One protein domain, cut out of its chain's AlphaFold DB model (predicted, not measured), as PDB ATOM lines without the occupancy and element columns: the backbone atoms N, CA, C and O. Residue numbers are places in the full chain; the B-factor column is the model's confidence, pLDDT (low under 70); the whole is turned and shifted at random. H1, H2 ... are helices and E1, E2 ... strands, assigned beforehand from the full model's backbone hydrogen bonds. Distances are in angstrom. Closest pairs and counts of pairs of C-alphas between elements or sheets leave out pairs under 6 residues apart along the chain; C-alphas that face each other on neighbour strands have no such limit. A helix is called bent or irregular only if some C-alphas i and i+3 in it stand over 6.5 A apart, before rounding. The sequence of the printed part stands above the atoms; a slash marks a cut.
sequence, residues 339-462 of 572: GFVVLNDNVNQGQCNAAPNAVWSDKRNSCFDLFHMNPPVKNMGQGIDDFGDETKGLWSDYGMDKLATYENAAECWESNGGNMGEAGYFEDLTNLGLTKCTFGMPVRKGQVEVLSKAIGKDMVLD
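AT A GLANCE: This is residues 339 to 462 of the 572 residues of an uncharacterized protein of Clohesyomyces aquaticus (UniProt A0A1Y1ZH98). A strongly twisted six-stranded sheet has the long helix H3 packed across E1, E3 and E5; the hairpin of E5 and E6 and the turn between E3 and E4 reach away from H3 toward one end of the domain, and the long loop of residues 416 to 442 reaches toward the other. Beyond H3 the chain makes a wide loop, whose residues 427 to 432 stick out, while small H1 sits by E2 and E3 and H2 lies off the sheet. The printed part has 124 residues, with three named helices and six named strands in the order E1 H1 E2 E3 E4 H2 H3 E5 E6, of mixed class. The sheet is branched and mixed, with E1 and E5 parallel and the other neighbour pairs antiparallel. It is compact, with a radius of gyration of the C-alphas of 15.4 A, but elongated, spanning 52 by 29 by 29 A.

HOW THE PARTS SIT: E3, residues 366 to 373, has three neighbours: E1, residues 339 to 344, on one side, and E2, residues 359 to 361, and E4, residues 384 to 386, on the other side. N 342 and O 369 of E1 and E3 are 2.8 A apart, within hydrogen-bond range, as are N 359 and O 368 of E2 and E3, 2.9 A, and N 372 and O 385 of E3 and E4, 2.9 A. E2, E3 and E4 form a meander, each strand the antiparallel neighbour of the one before. On the other side of E1 from E3 is E5, residues 443 to 451, parallel to E1, with N 444 and O 341 at 2.8 A. E5 bends by 70 degrees at residue 446 and from there pairs in a hairpin with E6, residues 456 to 461, where N 449 and O 458 are 2.8 A apart. H3, residues 402 to 415, is on the sheet at a height of 9.0 A, over E3, E5 and, only just with 3 C-alphas, E1; it runs across the strands, at 81 degrees to E3 on the local plane. Its closest C-alphas to E5 are those of Ala 410 and Val 443, 6.2 A. H1, residues 349 to 352, is on the sheet at a height of 8.0 A. H2, residues 388 to 396, is only just not on the sheet, with 4 pairs of C-alphas within 10 A; it is irregular, C-alphas 390 and 393 being 7.1 A apart. H2 and H3 are close but not clearly touching, Trp 395 and Lys 402 having the closest C-alphas at 6.7 A. Every O i to N i+4 pair of H3 is within hydrogen-bond range, but 1 of 5 in H2, beside 5 of 6 O i to N i+3 pairs; H1 is too short for an i+4 pair.

IN THESE COORDINATES: E1 begins at C-alpha 339, (151.287, 103.463, 138.397), and E6 ends at C-alpha 461, (151.254, 112.910, 124.876). From first to last C-alpha, E3 measures 21.8 A, E5 21.3 A and H3 20.0 A.

THE WHOLE: The farthest C-alphas, those of Asn 379 and Thr 430, are 53.9 A apart. The printed part has no cut, and its one long link is H3 to E5, 27 residues. The model's pLDDT is under 70 at residues 374 to 383, 421 to 435 and 449 to 459.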
ATOM      1  N   GLY A 339     152.408 102.534 138.490       86.25
ATOM      2  CA  GLY A 339     151.287 103.463 138.397       86.25
ATOM      3  C   GLY A 339     151.713 104.896 138.073       86.25
ATOM      4  O   GLY A 339     152.739 105.385 138.558       86.25
ATOM      5  N   PHE A 340     150.902 105.585 137.274       87.75
ATOM      6  CA  PHE A 340     151.094 106.978 136.892       87.75
ATOM      7  C   PHE A 340     149.755 107.692 136.657       87.75
ATOM      8  O   PHE A 340     148.774 107.099 136.209       87.75
ATOM      9  N   VAL A 341     149.719 108.990 136.955       91.81
ATOM     10  CA  VAL A 341     148.534 109.841 136.785       91.81
ATOM     11  C   VAL A 341     148.469 110.352 135.352       91.81
ATOM     12  O   VAL A 341     149.476 110.788 134.790       91.81
ATOM     13  N   VAL A 342     147.273 110.362 134.776       91.56
ATOM     14  CA  VAL A 342     146.983 110.951 133.473       91.56
ATOM     15  C   VAL A 342     146.121 112.190 133.649       91.56
ATOM     16  O   VAL A 342     145.188 112.206 134.444       91.56
ATOM     17  N   LEU A 343     146.454 113.232 132.898       92.00
ATOM     18  CA  LEU A 343     145.785 114.524 132.868       92.00
ATOM     19  C   LEU A 343     145.235 114.705 131.446       92.00
ATOM     20  O   LEU A 343     145.974 115.044 130.520       92.00
ATOM     21  N   ASN A 344     143.957 114.384 131.258       89.62
ATOM     22  CA  ASN A 344     143.286 114.365 129.962       89.62
ATOM     23  C   ASN A 344     142.404 115.605 129.790       89.62
ATOM     24  O   ASN A 344     141.364 115.756 130.431       89.62
ATOM     25  N   ASP A 345     142.819 116.485 128.892       85.06
ATOM     26  CA  ASP A 345     142.172 117.751 128.547       85.06
ATOM     27  C   ASP A 345     141.117 117.625 127.431       85.06
ATOM     28  O   ASP A 345     140.468 118.605 127.072       85.06
ATOM     29  N   ASN A 346     140.903 116.419 126.892       84.88
ATOM     30  CA  ASN A 346     140.034 116.181 125.731       84.88
ATOM     31  C   ASN A 346     138.728 115.448 126.054       84.88
ATOM     32  O   ASN A 346     137.971 115.086 125.151       84.88
ATOM     33  N   VAL A 347     138.444 115.233 127.333       87.69
ATOM     34  CA  VAL A 347     137.163 114.705 127.809       87.69
ATOM     35  C   VAL A 347     136.395 115.806 128.524       87.69
ATOM     36  O   VAL A 347     136.987 116.697 129.124       87.69
ATOM     37  N   ASN A 348     135.067 115.763 128.468       91.25
ATOM     38  CA  ASN A 348     134.254 116.670 129.278       91.25
ATOM     39  C   ASN A 348     134.064 116.126 130.704       91.25
ATOM     40  O   ASN A 348     134.246 114.936 130.962       91.25
ATOM     41  N   GLN A 349     133.630 116.990 131.622       92.88
ATOM     42  CA  GLN A 349     133.388 116.640 133.027       92.88
ATOM     43  C   GLN A 349     132.470 115.417 133.208       92.88
ATOM     44  O   GLN A 349     132.724 114.575 134.067       92.88
ATOM     45  N   GLY A 350     131.421 115.285 132.388       92.38
ATOM     46  CA  GLY A 350     130.495 114.151 132.461       92.38
ATOM     47  C   GLY A 350     131.135 112.825 132.045       92.38
ATOM     48  O   GLY A 350     130.889 111.803 132.674       92.38
ATOM     49  N   GLN A 351     131.982 112.846 131.014       90.12
ATOM     50  CA  GLN A 351     132.763 111.686 130.579       90.12
ATOM     51  C   GLN A 351     133.838 111.318 131.599       90.12
ATOM     52  O   GLN A 351     134.034 110.139 131.867       90.12
ATOM     53  N   CYS A 352     134.496 112.322 132.180       91.50
ATOM     54  CA  CYS A 352     135.507 112.127 133.208       91.50
ATOM     55  C   CYS A 352     134.929 111.390 134.421       91.50
ATOM     56  O   CYS A 352     135.381 110.312 134.780       91.50
ATOM     57  N   ASN A 353     133.842 111.914 134.989       89.25
ATOM     58  CA  ASN A 353     133.251 111.369 136.212       89.25
ATOM     59  C   ASN A 353     132.512 110.030 136.007       89.25
ATOM     60  O   ASN A 353     131.968 109.481 136.964       89.25
ATOM     61  N   ALA A 354     132.451 109.510 134.774       87.44
ATOM     62  CA  ALA A 354     131.907 108.184 134.492       87.44
ATOM     63  C   ALA A 354     132.911 107.054 134.789       87.44
ATOM     64  O   ALA A 354     132.486 105.914 134.977       87.44
ATOM     65  N   ALA A 355     134.218 107.350 134.827       85.12
ATOM     66  CA  ALA A 355     135.246 106.377 135.187       85.12
ATOM     67  C   ALA A 355     135.379 106.256 136.724       85.12
ATOM     68  O   ALA A 355     135.337 107.273 137.420       85.12
ATOM     69  N   PRO A 356     135.546 105.041 137.291       84.56
ATOM     70  CA  PRO A 356     135.555 104.831 138.745       84.56
ATOM     71  C   PRO A 356     136.670 105.565 139.500       84.56
ATOM     72  O   PRO A 356     136.474 105.985 140.643       84.56
ATOM     73  N   ASN A 357     137.835 105.724 138.884       89.44
ATOM     74  CA  ASN A 357     139.043 106.337 139.437       89.44
ATOM     75  C   ASN A 357     139.317 107.741 138.890       89.44
ATOM     76  O   ASN A 357     140.144 108.449 139.455       89.44
ATOM     77  N   ALA A 358     138.575 108.180 137.878       91.81
ATOM     78  CA  ALA A 358     138.739 109.505 137.317       91.81
ATOM     79  C   ALA A 358     138.029 110.592 138.142       91.81
ATOM     80  O   ALA A 358     137.030 110.348 138.829       91.81
ATOM     81  N   VAL A 359     138.549 111.819 138.075       95.00
ATOM     82  CA  VAL A 359     137.932 113.002 138.685       95.00
ATOM     83  C   VAL A 359     138.251 114.262 137.890       95.00
ATOM     84  O   VAL A 359     139.376 114.487 137.444       95.00
ATOM     85  N   TRP A 360     137.240 115.104 137.704       96.25
ATOM     86  CA  TRP A 360     137.394 116.378 137.015       96.25
ATOM     87  C   TRP A 360     138.016 117.447 137.920       96.25
ATOM     88  O   TRP A 360     137.554 117.650 139.043       96.25
ATOM     89  N   SER A 361     139.016 118.169 137.412       95.88
ATOM     90  CA  SER A 361     139.554 119.374 138.045       95.88
ATOM     91  C   SER A 361     139.052 120.621 137.327       95.88
ATOM     92  O   SER A 361     139.449 120.901 136.192       95.88
ATOM     93  N   ASP A 362     138.236 121.421 138.015       94.00
ATOM     94  CA  ASP A 362     137.812 122.735 137.517       94.00
ATOM     95  C   ASP A 362     138.994 123.707 137.419       94.00
ATOM     96  O   ASP A 362     139.072 124.507 136.489       94.00
ATOM     97  N   LYS A 363     139.957 123.595 138.346       93.06
ATOM     98  CA  LYS A 363     141.180 124.409 138.373       93.06
ATOM     99  C   LYS A 363     141.999 124.231 137.097       93.06
ATOM    100  O   LYS A 363     142.544 125.201 136.574       93.06
ATOM    101  N   ARG A 364     142.107 122.991 136.616       90.94
ATOM    102  CA  ARG A 364     142.921 122.631 135.446       90.94
ATOM    103  C   ARG A 364     142.104 122.465 134.169       90.94
ATOM    104  O   ARG A 364     142.693 122.272 133.109       90.94
ATOM    105  N   ASN A 365     140.775 122.525 134.263       92.44
ATOM    106  CA  ASN A 365     139.851 122.218 133.173       92.44
ATOM    107  C   ASN A 365     140.239 120.905 132.466       92.44
ATOM    108  O   ASN A 365     140.418 120.861 131.251       92.44
ATOM    109  N   SER A 366     140.500 119.868 133.259       93.19
ATOM    110  CA  SER A 366     141.026 118.589 132.784       93.19
ATOM    111  C   SER A 366     140.557 117.443 133.669       93.19
ATOM    112  O   SER A 366     140.244 117.630 134.846       93.19
ATOM    113  N   CYS A 367     140.550 116.241 133.106       95.00
ATOM    114  CA  CYS A 367     140.242 115.016 133.819       95.00
ATOM    115  C   CYS A 367     141.510 114.349 134.340       95.00
ATOM    116  O   CYS A 367     142.416 114.052 133.560       95.00
ATOM    117  N   PHE A 368     141.557 114.090 135.639       95.06
ATOM    118  CA  PHE A 368     142.554 113.213 136.225       95.06
ATOM    119  C   PHE A 368     142.094 111.773 136.188       95.06
ATOM    120  O   PHE A 368     140.917 111.500 136.410       95.06
ATOM    121  N   ASP A 369     143.036 110.871 135.961       92.75
ATOM    122  CA  ASP A 369     142.806 109.435 135.987       92.75
ATOM    123  C   ASP A 369     144.106 108.694 136.350       92.75
ATOM    124  O   ASP A 369     145.195 109.274 136.287       92.75
ATOM    125  N   LEU A 370     144.021 107.428 136.756       91.12
ATOM    126  CA  LEU A 370     145.168 106.639 137.206       91.12
ATOM    127  C   LEU A 370     145.342 105.385 136.352       91.12
ATOM    128  O   LEU A 370     144.467 104.524 136.292       91.12
ATOM    129  N   PHE A 371     146.521 105.261 135.755       88.69
ATOM    130  CA  PHE A 371     146.883 104.170 134.859       88.69
ATOM    131  C   PHE A 371     148.091 103.413 135.393       88.69
ATOM    132  O   PHE A 371     148.857 103.933 136.205       88.69
ATOM    133  N   HIS A 372     148.287 102.195 134.903       84.94
ATOM    134  CA  HIS A 372     149.506 101.437 135.116       84.94
ATOM    135  C   HIS A 372     150.061 100.839 133.833       84.94
ATOM    136  O   HIS A 372     149.353 100.615 132.849       84.94
ATOM    137  N   MET A 373     151.355 100.538 133.873       76.50
ATOM    138  CA  MET A 373     152.011  99.766 132.829       76.50
ATOM    139  C   MET A 373     151.684  98.283 132.983       76.50
ATOM    140  O   MET A 373     151.688  97.729 134.085       76.50
ATOM    141  N   ASN A 374     151.419  97.617 131.864       67.88
ATOM    142  CA  ASN A 374     151.370  96.165 131.820       67.88
ATOM    143  C   ASN A 374     152.744  95.581 131.499       67.88
ATOM    144  O   ASN A 374     153.484  96.137 130.677       67.88
ATOM    145  N   PRO A 375     153.072  94.404 132.066       60.66
ATOM    146  CA  PRO A 375     154.229  93.660 131.608       60.66
ATOM    147  C   PRO A 375     154.082  93.363 130.107       60.66
ATOM    148  O   PRO A 375     152.978  93.053 129.646       60.66
ATOM    149  N   PRO A 376     155.175  93.442 129.330       58.62
ATOM    150  CA  PRO A 376     155.119  93.190 127.899       58.62
ATOM    151  C   PRO A 376     154.607  91.770 127.637       58.62
ATOM    152  O   PRO A 376     155.146  90.786 128.151       58.62
ATOM    153  N   VAL A 377     153.565  91.657 126.817       55.50
ATOM    154  CA  VAL A 377     153.056  90.364 126.351       55.50
ATOM    155  C   VAL A 377     153.918  89.929 125.164       55.50
ATOM    156  O   VAL A 377     154.338  90.752 124.359       55.50
ATOM    157  N   LYS A 378     154.242  88.636 125.017       47.41
ATOM    158  CA  LYS A 378     155.087  88.183 123.892       47.41
ATOM    159  C   LYS A 378     154.542  88.709 122.553       47.41
ATOM    160  O   LYS A 378     153.435  88.352 122.160       47.41
ATOM    161  N   ASN A 379     155.362  89.490 121.845       47.44
ATOM    162  CA  ASN A 379     155.101  90.080 120.521       47.44
ATOM    163  C   ASN A 379     154.066  91.222 120.455       47.44
ATOM    164  O   ASN A 379     153.710  91.640 119.355       47.44
ATOM    165  N   MET A 380     153.620  91.761 121.589       47.38
ATOM    166  CA  MET A 380     152.828  92.994 121.673       47.38
ATOM    167  C   MET A 380     153.530  93.876 122.708       47.38
ATOM    168  O   MET A 380     153.925  93.367 123.747       47.38
ATOM    169  N   GLY A 381     153.819  95.143 122.409       52.91
ATOM    170  CA  GLY A 381     154.608  96.008 123.301       52.91
ATOM    171  C   GLY A 381     154.050  96.128 124.733       52.91
ATOM    172  O   GLY A 381     153.057  95.503 125.101       52.91
ATOM    173  N   GLN A 382     154.686  96.949 125.568       58.62
ATOM    174  CA  GLN A 382     154.082  97.312 126.854       58.62
ATOM    175  C   GLN A 382     152.774  98.072 126.597       58.62
ATOM    176  O   GLN A 382     152.794  99.109 125.942       58.62
ATOM    177  N   GLY A 383     151.654  97.534 127.079       66.19
ATOM    178  CA  GLY A 383     150.364  98.223 127.059       66.19
ATOM    179  C   GLY A 383     150.174  99.070 128.314       66.19
ATOM    180  O   GLY A 383     150.803  98.803 129.340       66.19
ATOM    181  N   ILE A 384     149.287 100.059 128.243       73.50
ATOM    182  CA  ILE A 384     148.782 100.770 129.421       73.50
ATOM    183  C   ILE A 384     147.365 100.296 129.728       73.50
ATOM    184  O   ILE A 384     146.533 100.199 128.824       73.50
ATOM    185  N   ASP A 385     147.097 100.030 130.999       78.38
ATOM    186  CA  ASP A 385     145.759  99.720 131.488       78.38
ATOM    187  C   ASP A 385     145.331 100.744 132.532       78.38
ATOM    188  O   ASP A 385     146.134 101.373 133.219       78.38
ATOM    189  N   ASP A 386     144.024 100.938 132.586       80.19
ATOM    190  CA  ASP A 386     143.380 101.745 133.608       80.19
ATOM    191  C   ASP A 386     143.191 100.869 134.849       80.19
ATOM    192  O   ASP A 386     142.769  99.717 134.724       80.19
ATOM    193  N   PHE A 387     143.493 101.404 136.032       82.69
ATOM    194  CA  PHE A 387     143.240 100.679 137.275       82.69
ATOM    195  C   PHE A 387     141.748 100.420 137.518       82.69
ATOM    196  O   PHE A 387     141.405  99.459 138.208       82.69
ATOM    197  N   GLY A 388     140.857 101.275 137.011       81.56
ATOM    198  CA  GLY A 388     139.415 101.168 137.200       81.56
ATOM    199  C   GLY A 388     139.032 100.926 138.663       81.56
ATOM    200  O   GLY A 388     139.450 101.650 139.574       81.56
ATOM    201  N   ASP A 389     138.254  99.866 138.897       81.94
ATOM    202  CA  ASP A 389     137.759  99.493 140.226       81.94
ATOM    203  C   ASP A 389     138.848  98.974 141.185       81.94
ATOM    204  O   ASP A 389     138.609  98.937 142.393       81.94
ATOM    205  N   GLU A 390     140.050  98.625 140.708       81.06
ATOM    206  CA  GLU A 390     141.145  98.149 141.575       81.06
ATOM    207  C   GLU A 390     141.611  99.226 142.563       81.06
ATOM    208  O   GLU A 390     142.111  98.922 143.643       81.06
ATOM    209  N   THR A 391     141.401 100.504 142.236       82.56
ATOM    210  CA  THR A 391     141.735 101.621 143.137       82.56
ATOM    211  C   THR A 391     140.579 102.033 144.033       82.56
ATOM    212  O   THR A 391     140.743 102.935 144.849       82.56
ATOM    213  N   LYS A 392     139.415 101.376 143.951       83.12
ATOM    214  CA  LYS A 392     138.251 101.727 144.774       83.12
ATOM    215  C   LYS A 392     138.596 101.758 146.262       83.12
ATOM    216  O   LYS A 392     138.215 102.710 146.938       83.12
ATOM    217  N   GLY A 393     139.374 100.777 146.728       83.69
ATOM    218  CA  GLY A 393     139.853 100.714 148.108       83.69
ATOM    219  C   GLY A 393     140.677 101.940 148.511       83.69
ATOM    220  O   GLY A 393     140.494 102.446 149.611       83.69
ATOM    221  N   LEU A 394     141.507 102.493 147.619       85.25
ATOM    222  CA  LEU A 394     142.290 103.714 147.878       85.25
ATOM    223  C   LEU A 394     141.383 104.883 148.303       85.25
ATOM    224  O   LEU A 394     141.674 105.622 149.242       85.25
ATOM    225  N   TRP A 395     140.241 105.011 147.635       88.75
ATOM    226  CA  TRP A 395     139.299 106.103 147.854       88.75
ATOM    227  C   TRP A 395     138.344 105.816 149.014       88.75
ATOM    228  O   TRP A 395     138.094 106.694 149.835       88.75
ATOM    229  N   SER A 396     137.807 104.595 149.103       87.12
ATOM    230  CA  SER A 396     136.805 104.239 150.118       87.12
ATOM    231  C   SER A 396     137.411 103.776 151.436       87.12
ATOM    232  O   SER A 396     136.982 104.216 152.498       87.12
ATOM    233  N   ASP A 397     138.398 102.888 151.376       84.62
ATOM    234  CA  ASP A 397     138.906 102.157 152.540       84.62
ATOM    235  C   ASP A 397     140.086 102.892 153.177       84.62
ATOM    236  O   ASP A 397     140.251 102.872 154.398       84.62
ATOM    237  N   TYR A 398     140.886 103.569 152.349       85.62
ATOM    238  CA  TYR A 398     141.970 104.444 152.786       85.62
ATOM    239  C   TYR A 398     141.543 105.912 152.880       85.62
ATOM    240  O   TYR A 398     142.309 106.715 153.401       85.62
ATOM    241  N   GLY A 399     140.328 106.267 152.447       87.38
ATOM    242  CA  GLY A 399     139.750 107.602 152.638       87.38
ATOM    243  C   GLY A 399     140.481 108.725 151.897       87.38
ATOM    244  O   GLY A 399     140.448 109.866 152.353       87.38
ATOM    245  N   MET A 400     141.182 108.414 150.804       88.50
ATOM    246  CA  MET A 400     141.912 109.423 150.035       88.50
ATOM    247  C   MET A 400     140.949 110.278 149.204       88.50
ATOM    248  O   MET A 400     140.108 109.751 148.470       88.50
ATOM    249  N   ASP A 401     141.094 111.602 149.284       90.56
ATOM    250  CA  ASP A 401     140.380 112.524 148.398       90.56
ATOM    251  C   ASP A 401     141.027 112.508 147.008       90.56
ATOM    252  O   ASP A 401     142.157 112.965 146.834       90.56
ATOM    253  N   LYS A 402     140.306 111.975 146.013       91.69
ATOM    254  CA  LYS A 402     140.821 111.804 144.645       91.69
ATOM    255  C   LYS A 402     141.409 113.092 144.083       91.69
ATOM    256  O   LYS A 402     142.519 113.084 143.557       91.69
ATOM    257  N   LEU A 403     140.655 114.189 144.167       92.81
ATOM    258  CA  LEU A 403     141.032 115.441 143.523       92.81
ATOM    259  C   LEU A 403     142.269 116.035 144.198       92.81
ATOM    260  O   LEU A 403     143.228 116.368 143.508       92.81
ATOM    261  N   ALA A 404     142.286 116.105 145.530       90.19
ATOM    262  CA  ALA A 404     143.425 116.603 146.289       90.19
ATOM    263  C   ALA A 404     144.680 115.744 146.070       90.19
ATOM    264  O   ALA A 404     145.770 116.291 145.900       90.19
ATOM    265  N   THR A 405     144.542 114.414 146.017       90.75
ATOM    266  CA  THR A 405     145.656 113.502 145.726       90.75
ATOM    267  C   THR A 405     146.237 113.748 144.332       90.75
ATOM    268  O   THR A 405     147.454 113.897 144.197       90.75
ATOM    269  N   TYR A 406     145.400 113.828 143.293       93.62
ATOM    270  CA  TYR A 406     145.889 114.051 141.931       93.62
ATOM    271  C   TYR A 406     146.459 115.453 141.717       93.62
ATOM    272  O   TYR A 406     147.488 115.594 141.055       93.62
ATOM    273  N   GLU A 407     145.846 116.479 142.306       92.25
ATOM    274  CA  GLU A 407     146.378 117.842 142.278       92.25
ATOM    275  C   GLU A 407     147.754 117.907 142.945       92.25
ATOM    276  O   GLU A 407     148.688 118.452 142.359       92.25
ATOM    277  N   ASN A 408     147.925 117.262 144.105       89.44
ATOM    278  CA  ASN A 408     149.218 117.185 144.782       89.44
ATOM    279  C   ASN A 408     150.297 116.533 143.896       89.44
ATOM    280  O   ASN A 408     151.415 117.045 143.802       89.44
ATOM    281  N   ALA A 409     149.957 115.439 143.204       90.06
ATOM    282  CA  ALA A 409     150.864 114.766 142.276       90.06
ATOM    283  C   ALA A 409     151.222 115.649 141.065       90.06
ATOM    284  O   ALA A 409     152.392 115.744 140.688       90.06
ATOM    285  N   ALA A 410     150.233 116.324 140.470       91.25
ATOM    286  CA  ALA A 410     150.421 117.193 139.310       91.25
ATOM    287  C   ALA A 410     151.258 118.435 139.633       91.25
ATOM    288  O   ALA A 410     152.223 118.727 138.929       91.25
ATOM    289  N   GLU A 411     150.944 119.125 140.728       90.19
ATOM    290  CA  GLU A 411     151.704 120.291 141.188       90.19
ATOM    291  C   GLU A 411     153.144 119.912 141.545       90.19
ATOM    292  O   GLU A 411     154.096 120.641 141.237       90.19
ATOM    293  N   CYS A 412     153.327 118.738 142.154       87.56
ATOM    294  CA  CYS A 412     154.648 118.184 142.392       87.56
ATOM    295  C   CYS A 412     155.424 118.002 141.082       87.56
ATOM    296  O   CYS A 412     156.550 118.481 140.967       87.56
ATOM    297  N   TRP A 413     154.818 117.363 140.082       88.38
ATOM    298  CA  TRP A 413     155.449 117.107 138.788       88.38
ATOM    299  C   TRP A 413     155.872 118.394 138.072       88.38
ATOM    300  O   TRP A 413     157.018 118.536 137.646       88.38
ATOM    301  N   GLU A 414     154.957 119.358 137.970       88.56
ATOM    302  CA  GLU A 414     155.193 120.641 137.298       88.56
ATOM    303  C   GLU A 414     156.323 121.425 137.957       88.56
ATOM    304  O   GLU A 414     157.243 121.904 137.293       88.56
ATOM    305  N   SER A 415     156.273 121.523 139.283       87.56
ATOM    306  CA  SER A 415     157.244 122.308 140.032       87.56
ATOM    307  C   SER A 415     158.646 121.698 140.075       87.56
ATOM    308  O   SER A 415     159.600 122.415 140.361       87.56
ATOM    309  N   ASN A 416     158.779 120.413 139.741       84.06
ATOM    310  CA  ASN A 416     160.058 119.713 139.615       84.06
ATOM    311  C   ASN A 416     160.500 119.555 138.149       84.06
ATOM    312  O   ASN A 416     161.250 118.638 137.800       84.06
ATOM    313  N   GLY A 417     160.028 120.442 137.264       84.19
ATOM    314  CA  GLY A 417     160.439 120.473 135.858       84.19
ATOM    315  C   GLY A 417     160.020 119.226 135.080       84.19
ATOM    316  O   GLY A 417     160.689 118.840 134.121       84.19
ATOM    317  N   GLY A 418     158.935 118.581 135.506       82.06
ATOM    318  CA  GLY A 418     158.453 117.336 134.934       82.06
ATOM    319  C   GLY A 418     159.214 116.098 135.397       82.06
ATOM    320  O   GLY A 418     159.450 115.181 134.612       82.06
ATOM    321  N   ASN A 419     159.609 116.088 136.665       81.00
ATOM    322  CA  ASN A 419     160.130 114.917 137.355       81.00
ATOM    323  C   ASN A 419     159.303 114.677 138.613       81.00
ATOM    324  O   ASN A 419     158.604 115.568 139.097       81.00
ATOM    325  N   MET A 420     159.405 113.475 139.175       75.75
ATOM    326  CA  MET A 420     158.905 113.267 140.530       75.75
ATOM    327  C   MET A 420     159.762 114.092 141.487       75.75
ATOM    328  O   MET A 420     160.981 113.932 141.504       75.75
ATOM    329  N   GLY A 421     159.127 114.970 142.255       69.81
ATOM    330  CA  GLY A 421     159.773 115.617 143.388       69.81
ATOM    331  C   GLY A 421     159.880 114.683 144.581       69.81
ATOM    332  O   GLY A 421     159.154 113.690 144.682       69.81
ATOM    333  N   GLU A 422     160.768 115.030 145.500       69.56
ATOM    334  CA  GLU A 422     160.749 114.462 146.842       69.56
ATOM    335  C   GLU A 422     159.603 115.087 147.638       69.56
ATOM    336  O   GLU A 422     159.231 116.241 147.404       69.56
ATOM    337  N   ALA A 423     159.012 114.316 148.552       66.25
ATOM    338  CA  ALA A 423     157.995 114.857 149.436       66.25
ATOM    339  C   ALA A 423     158.617 115.981 150.278       66.25
ATOM    340  O   ALA A 423     159.630 115.774 150.942       66.25
ATOM    341  N   GLY A 424     158.037 117.179 150.206       56.06
ATOM    342  CA  GLY A 424     158.526 118.324 150.959       56.06
ATOM    343  C   GLY A 424     158.160 118.223 152.439       56.06
ATOM    344  O   GLY A 424     157.142 117.626 152.801       56.06
ATOM    345  N   TYR A 425     158.964 118.867 153.281       55.34
ATOM    346  CA  TYR A 425     158.579 119.236 154.641       55.34
ATOM    347  C   TYR A 425     158.007 120.661 154.647       55.34
ATOM    348  O   TYR A 425     158.229 121.437 153.714       55.34
ATOM    349  N   PHE A 426     157.240 121.015 155.680       49.28
ATOM    350  CA  PHE A 426     156.818 122.401 155.861       49.28
ATOM    351  C   PHE A 426     158.002 123.239 156.333       49.28
ATOM    352  O   PHE A 426     158.500 123.047 157.437       49.28
ATOM    353  N   GLU A 427     158.432 124.192 155.509       44.34
ATOM    354  CA  GLU A 427     159.220 125.329 155.999       44.34
ATOM    355  C   GLU A 427     158.322 126.349 156.725       44.34
ATOM    356  O   GLU A 427     158.793 127.074 157.598       44.34
ATOM    357  N   ASP A 428     157.022 126.370 156.402       44.81
ATOM    358  CA  ASP A 428     156.027 127.284 156.963       44.81
ATOM    359  C   ASP A 428     154.785 126.516 157.446       44.81
ATOM    360  O   ASP A 428     154.035 125.941 156.654       44.81
ATOM    361  N   LEU A 429     154.575 126.524 158.766       44.62
ATOM    362  CA  LEU A 429     153.481 125.850 159.478       44.62
ATOM    363  C   LEU A 429     152.096 126.470 159.215       44.62
ATOM    364  O   LEU A 429     151.085 125.941 159.671       44.62
ATOM    365  N   THR A 430     152.020 127.604 158.513       39.78
ATOM    366  CA  THR A 430     150.754 128.322 158.295       39.78
ATOM    367  C   THR A 430     149.904 127.763 157.149       39.78
ATOM    368  O   THR A 430     148.731 128.124 157.034       39.78
ATOM    369  N   ASN A 431     150.441 126.857 156.320       45.06
ATOM    370  CA  ASN A 431     149.713 126.259 155.198       45.06
ATOM    371  C   ASN A 431     149.170 124.866 155.558       45.06
ATOM    372  O   ASN A 431     149.863 123.859 155.470       45.06
ATOM    373  N   LEU A 432     147.895 124.820 155.946       49.50
ATOM    374  CA  LEU A 432     147.204 123.684 156.575       49.50
ATOM    375  C   LEU A 432     146.827 122.510 155.622       49.50
ATOM    376  O   LEU A 432     145.801 121.858 155.804       49.50
ATOM    377  N   GLY A 433     147.596 122.280 154.551       59.22
ATOM    378  CA  GLY A 433     147.276 121.320 153.477       59.22
ATOM    379  C   GLY A 433     148.125 120.041 153.467       59.22
ATOM    380  O   GLY A 433     148.986 119.833 154.314       59.22
ATOM    381  N   LEU A 434     147.920 119.179 152.464       66.75
ATOM    382  CA  LEU A 434     148.896 118.129 152.128       66.75
ATOM    383  C   LEU A 434     150.244 118.787 151.807       66.75
ATOM    384  O   LEU A 434     150.269 119.770 151.058       66.75
ATOM    385  N   THR A 435     151.362 118.252 152.318       68.12
ATOM    386  CA  THR A 435     152.676 118.777 151.925       68.12
ATOM    387  C   THR A 435     152.849 118.645 150.421       68.12
ATOM    388  O   THR A 435     152.369 117.712 149.769       68.12
ATOM    389  N   LYS A 436     153.549 119.599 149.815       75.25
ATOM    390  CA  LYS A 436     153.879 119.491 148.399       75.25
ATOM    391  C   LYS A 436     154.605 118.164 148.155       75.25
ATOM    392  O   LYS A 436     155.507 117.811 148.911       75.25
ATOM    393  N   CYS A 437     154.212 117.442 147.107       79.12
ATOM    394  CA  CYS A 437     154.783 116.142 146.752       79.12
ATOM    395  C   CYS A 437     154.515 114.970 147.722       79.12
ATOM    396  O   CYS A 437     155.099 113.910 147.496       79.12
ATOM    397  N   THR A 438     153.620 115.074 148.726       78.62
ATOM    398  CA  THR A 438     153.213 113.916 149.566       78.62
ATOM    399  C   THR A 438     152.838 112.702 148.708       78.62
ATOM    400  O   THR A 438     153.275 111.580 148.959       78.62
ATOM    401  N   PHE A 439     152.062 112.941 147.649       81.00
ATOM    402  CA  PHE A 439     151.604 111.932 146.700       81.00
ATOM    403  C   PHE A 439     152.352 112.034 145.363       81.00
ATOM    404  O   PHE A 439     151.783 111.809 144.297       81.00
ATOM    405  N   GLY A 440     153.650 112.351 145.396       82.06
ATOM    406  CA  GLY A 440     154.489 112.407 144.199       82.06
ATOM    407  C   GLY A 440     154.402 111.120 143.364       82.06
ATOM    408  O   GLY A 440     154.781 110.036 143.812       82.06
ATOM    409  N   MET A 441     153.909 111.246 142.133       85.69
ATOM    410  CA  MET A 441     153.726 110.163 141.162       85.69
ATOM    411  C   MET A 441     154.084 110.677 139.762       85.69
ATOM    412  O   MET A 441     153.990 111.886 139.532       85.69
ATOM    413  N   PRO A 442     154.501 109.818 138.811       86.25
ATOM    414  CA  PRO A 442     154.653 110.264 137.440       86.25
ATOM    415  C   PRO A 442     153.325 110.787 136.902       86.25
ATOM    416  O   PRO A 442     152.296 110.138 137.068       86.25
ATOM    417  N   VAL A 443     153.356 111.954 136.259       89.19
ATOM    418  CA  VAL A 443     152.164 112.559 135.656       89.19
ATOM    419  C   VAL A 443     152.359 112.683 134.155       89.19
ATOM    420  O   VAL A 443     153.440 113.032 133.668       89.19
ATOM    421  N   ARG A 444     151.317 112.357 133.396       87.06
ATOM    422  CA  ARG A 444     151.290 112.471 131.943       87.06
ATOM    423  C   ARG A 444     150.078 113.265 131.499       87.06
ATOM    424  O   ARG A 444     148.953 112.865 131.741       87.06
ATOM    425  N   LYS A 445     150.311 114.380 130.817       86.88
ATOM    426  CA  LYS A 445     149.269 115.098 130.099       86.88
ATOM    427  C   LYS A 445     149.112 114.545 128.682       86.88
ATOM    428  O   LYS A 445     150.122 114.354 128.001       86.88
ATOM    429  N   GLY A 446     147.883 114.261 128.256       83.12
ATOM    430  CA  GLY A 446     147.616 113.739 126.916       83.12
ATOM    431  C   GLY A 446     146.286 113.001 126.760       83.12
ATOM    432  O   GLY A 446     145.485 112.906 127.689       83.12
ATOM    433  N   GLN A 447     146.068 112.457 125.562       78.81
ATOM    434  CA  GLN A 447     144.903 111.646 125.209       78.81
ATOM    435  C   GLN A 447     145.219 110.158 125.346       78.81
ATOM    436  O   GLN A 447     146.269 109.697 124.905       78.81
ATOM    437  N   VAL A 448     144.285 109.395 125.908       71.94
ATOM    438  CA  VAL A 448     144.347 107.930 125.905       71.94
ATOM    439  C   VAL A 448     143.470 107.419 124.771       71.94
ATOM    440  O   VAL A 448     142.246 107.552 124.819       71.94
ATOM    441  N   GLU A 449     144.091 106.845 123.748       65.31
ATOM    442  CA  GLU A 449     143.401 106.250 122.610       65.31
ATOM    443  C   GLU A 449     143.274 104.738 122.808       65.31
ATOM    444  O   GLU A 449     144.228 104.039 123.141       65.31
ATOM    445  N   VAL A 450     142.079 104.196 122.587       55.97
ATOM    446  CA  VAL A 450     141.891 102.742 122.554       55.97
ATOM    447  C   VAL A 450     142.382 102.251 121.195       55.97
ATOM    448  O   VAL A 450     141.688 102.433 120.190       55.97
ATOM    449  N   LEU A 451     143.548 101.600 121.145       45.75
ATOM    450  CA  LEU A 451     143.902 100.817 119.966       45.75
ATOM    451  C   LEU A 451     142.867  99.700 119.853       45.75
ATOM    452  O   LEU A 451     142.437  99.150 120.863       45.75
ATOM    453  N   SER A 452     142.415  99.405 118.631       40.09
ATOM    454  CA  SER A 452     141.357  98.428 118.310       40.09
ATOM    455  C   SER A 452     141.201  97.310 119.353       40.09
ATOM    456  O   SER A 452     142.220  96.748 119.740       40.09
ATOM    457  N   LYS A 453     139.957  96.957 119.730       42.22
ATOM    458  CA  LYS A 453     139.506  96.082 120.853       42.22
ATOM    459  C   LYS A 453     140.348  94.845 121.263       42.22
ATOM    460  O   LYS A 453     140.031  94.241 122.280       42.22
ATOM    461  N   ALA A 454     141.361  94.445 120.503       39.38
ATOM    462  CA  ALA A 454     142.288  93.353 120.775       39.38
ATOM    463  C   ALA A 454     143.745  93.768 121.117       39.38
ATOM    464  O   ALA A 454     144.523  92.873 121.424       39.38
ATOM    465  N   ILE A 455     144.147  95.052 121.035       45.12
ATOM    466  CA  ILE A 455     145.580  95.453 121.048       45.12
ATOM    467  C   ILE A 455     145.997  96.321 122.264       45.12
ATOM    468  O   ILE A 455     147.185  96.436 122.538       45.12
ATOM    469  N   GLY A 456     145.061  96.840 123.066       55.34
ATOM    470  CA  GLY A 456     145.362  97.640 124.271       55.34
ATOM    471  C   GLY A 456     145.082  99.136 124.086       55.34
ATOM    472  O   GLY A 456     144.449  99.530 123.110       55.34
ATOM    473  N   LYS A 457     145.491  99.980 125.037       62.12
ATOM    474  CA  LYS A 457     145.395 101.448 124.935       62.12
ATOM    475  C   LYS A 457     146.774 102.038 124.592       62.12
ATOM    476  O   LYS A 457     147.778 101.533 125.088       62.12
ATOM    477  N   ASP A 458     146.802 103.097 123.783       64.56
ATOM    478  CA  ASP A 458     147.974 103.944 123.513       64.56
ATOM    479  C   ASP A 458     147.755 105.347 124.098       64.56
ATOM    480  O   ASP A 458     146.624 105.771 124.342       64.56
ATOM    481  N   MET A 459     148.844 106.088 124.318       67.88
ATOM    482  CA  MET A 459     148.796 107.456 124.837       67.88
ATOM    483  C   MET A 459     149.423 108.445 123.859       67.88
ATOM    484  O   MET A 459     150.600 108.337 123.518       67.88
ATOM    485  N   VAL A 460     148.648 109.450 123.462       72.50
ATOM    486  CA  VAL A 460     149.118 110.603 122.694       72.50
ATOM    487  C   VAL A 460     149.450 111.722 123.677       72.50
ATOM    488  O   VAL A 460     148.562 112.337 124.262       72.50
ATOM    489  N   LEU A 461     150.743 111.962 123.885       77.00
ATOM    490  CA  LEU A 461     151.254 112.910 124.876       77.00
ATOM    491  C   LEU A 461     151.255 114.363 124.371       77.00
ATOM    492  O   LEU A 461     151.594 114.633 123.215       77.00
ATOM    493  N   ASP A 462     150.939 115.303 125.264       79.44
ATOM    494  CA  ASP A 462     151.127 116.737 125.030       79.44
ATOM    495  C   ASP A 462     152.604 117.108 125.231       79.44
ATOM    496  O   ASP A 462     153.043 117.472 126.319       79.44
TER     497      ASP A 462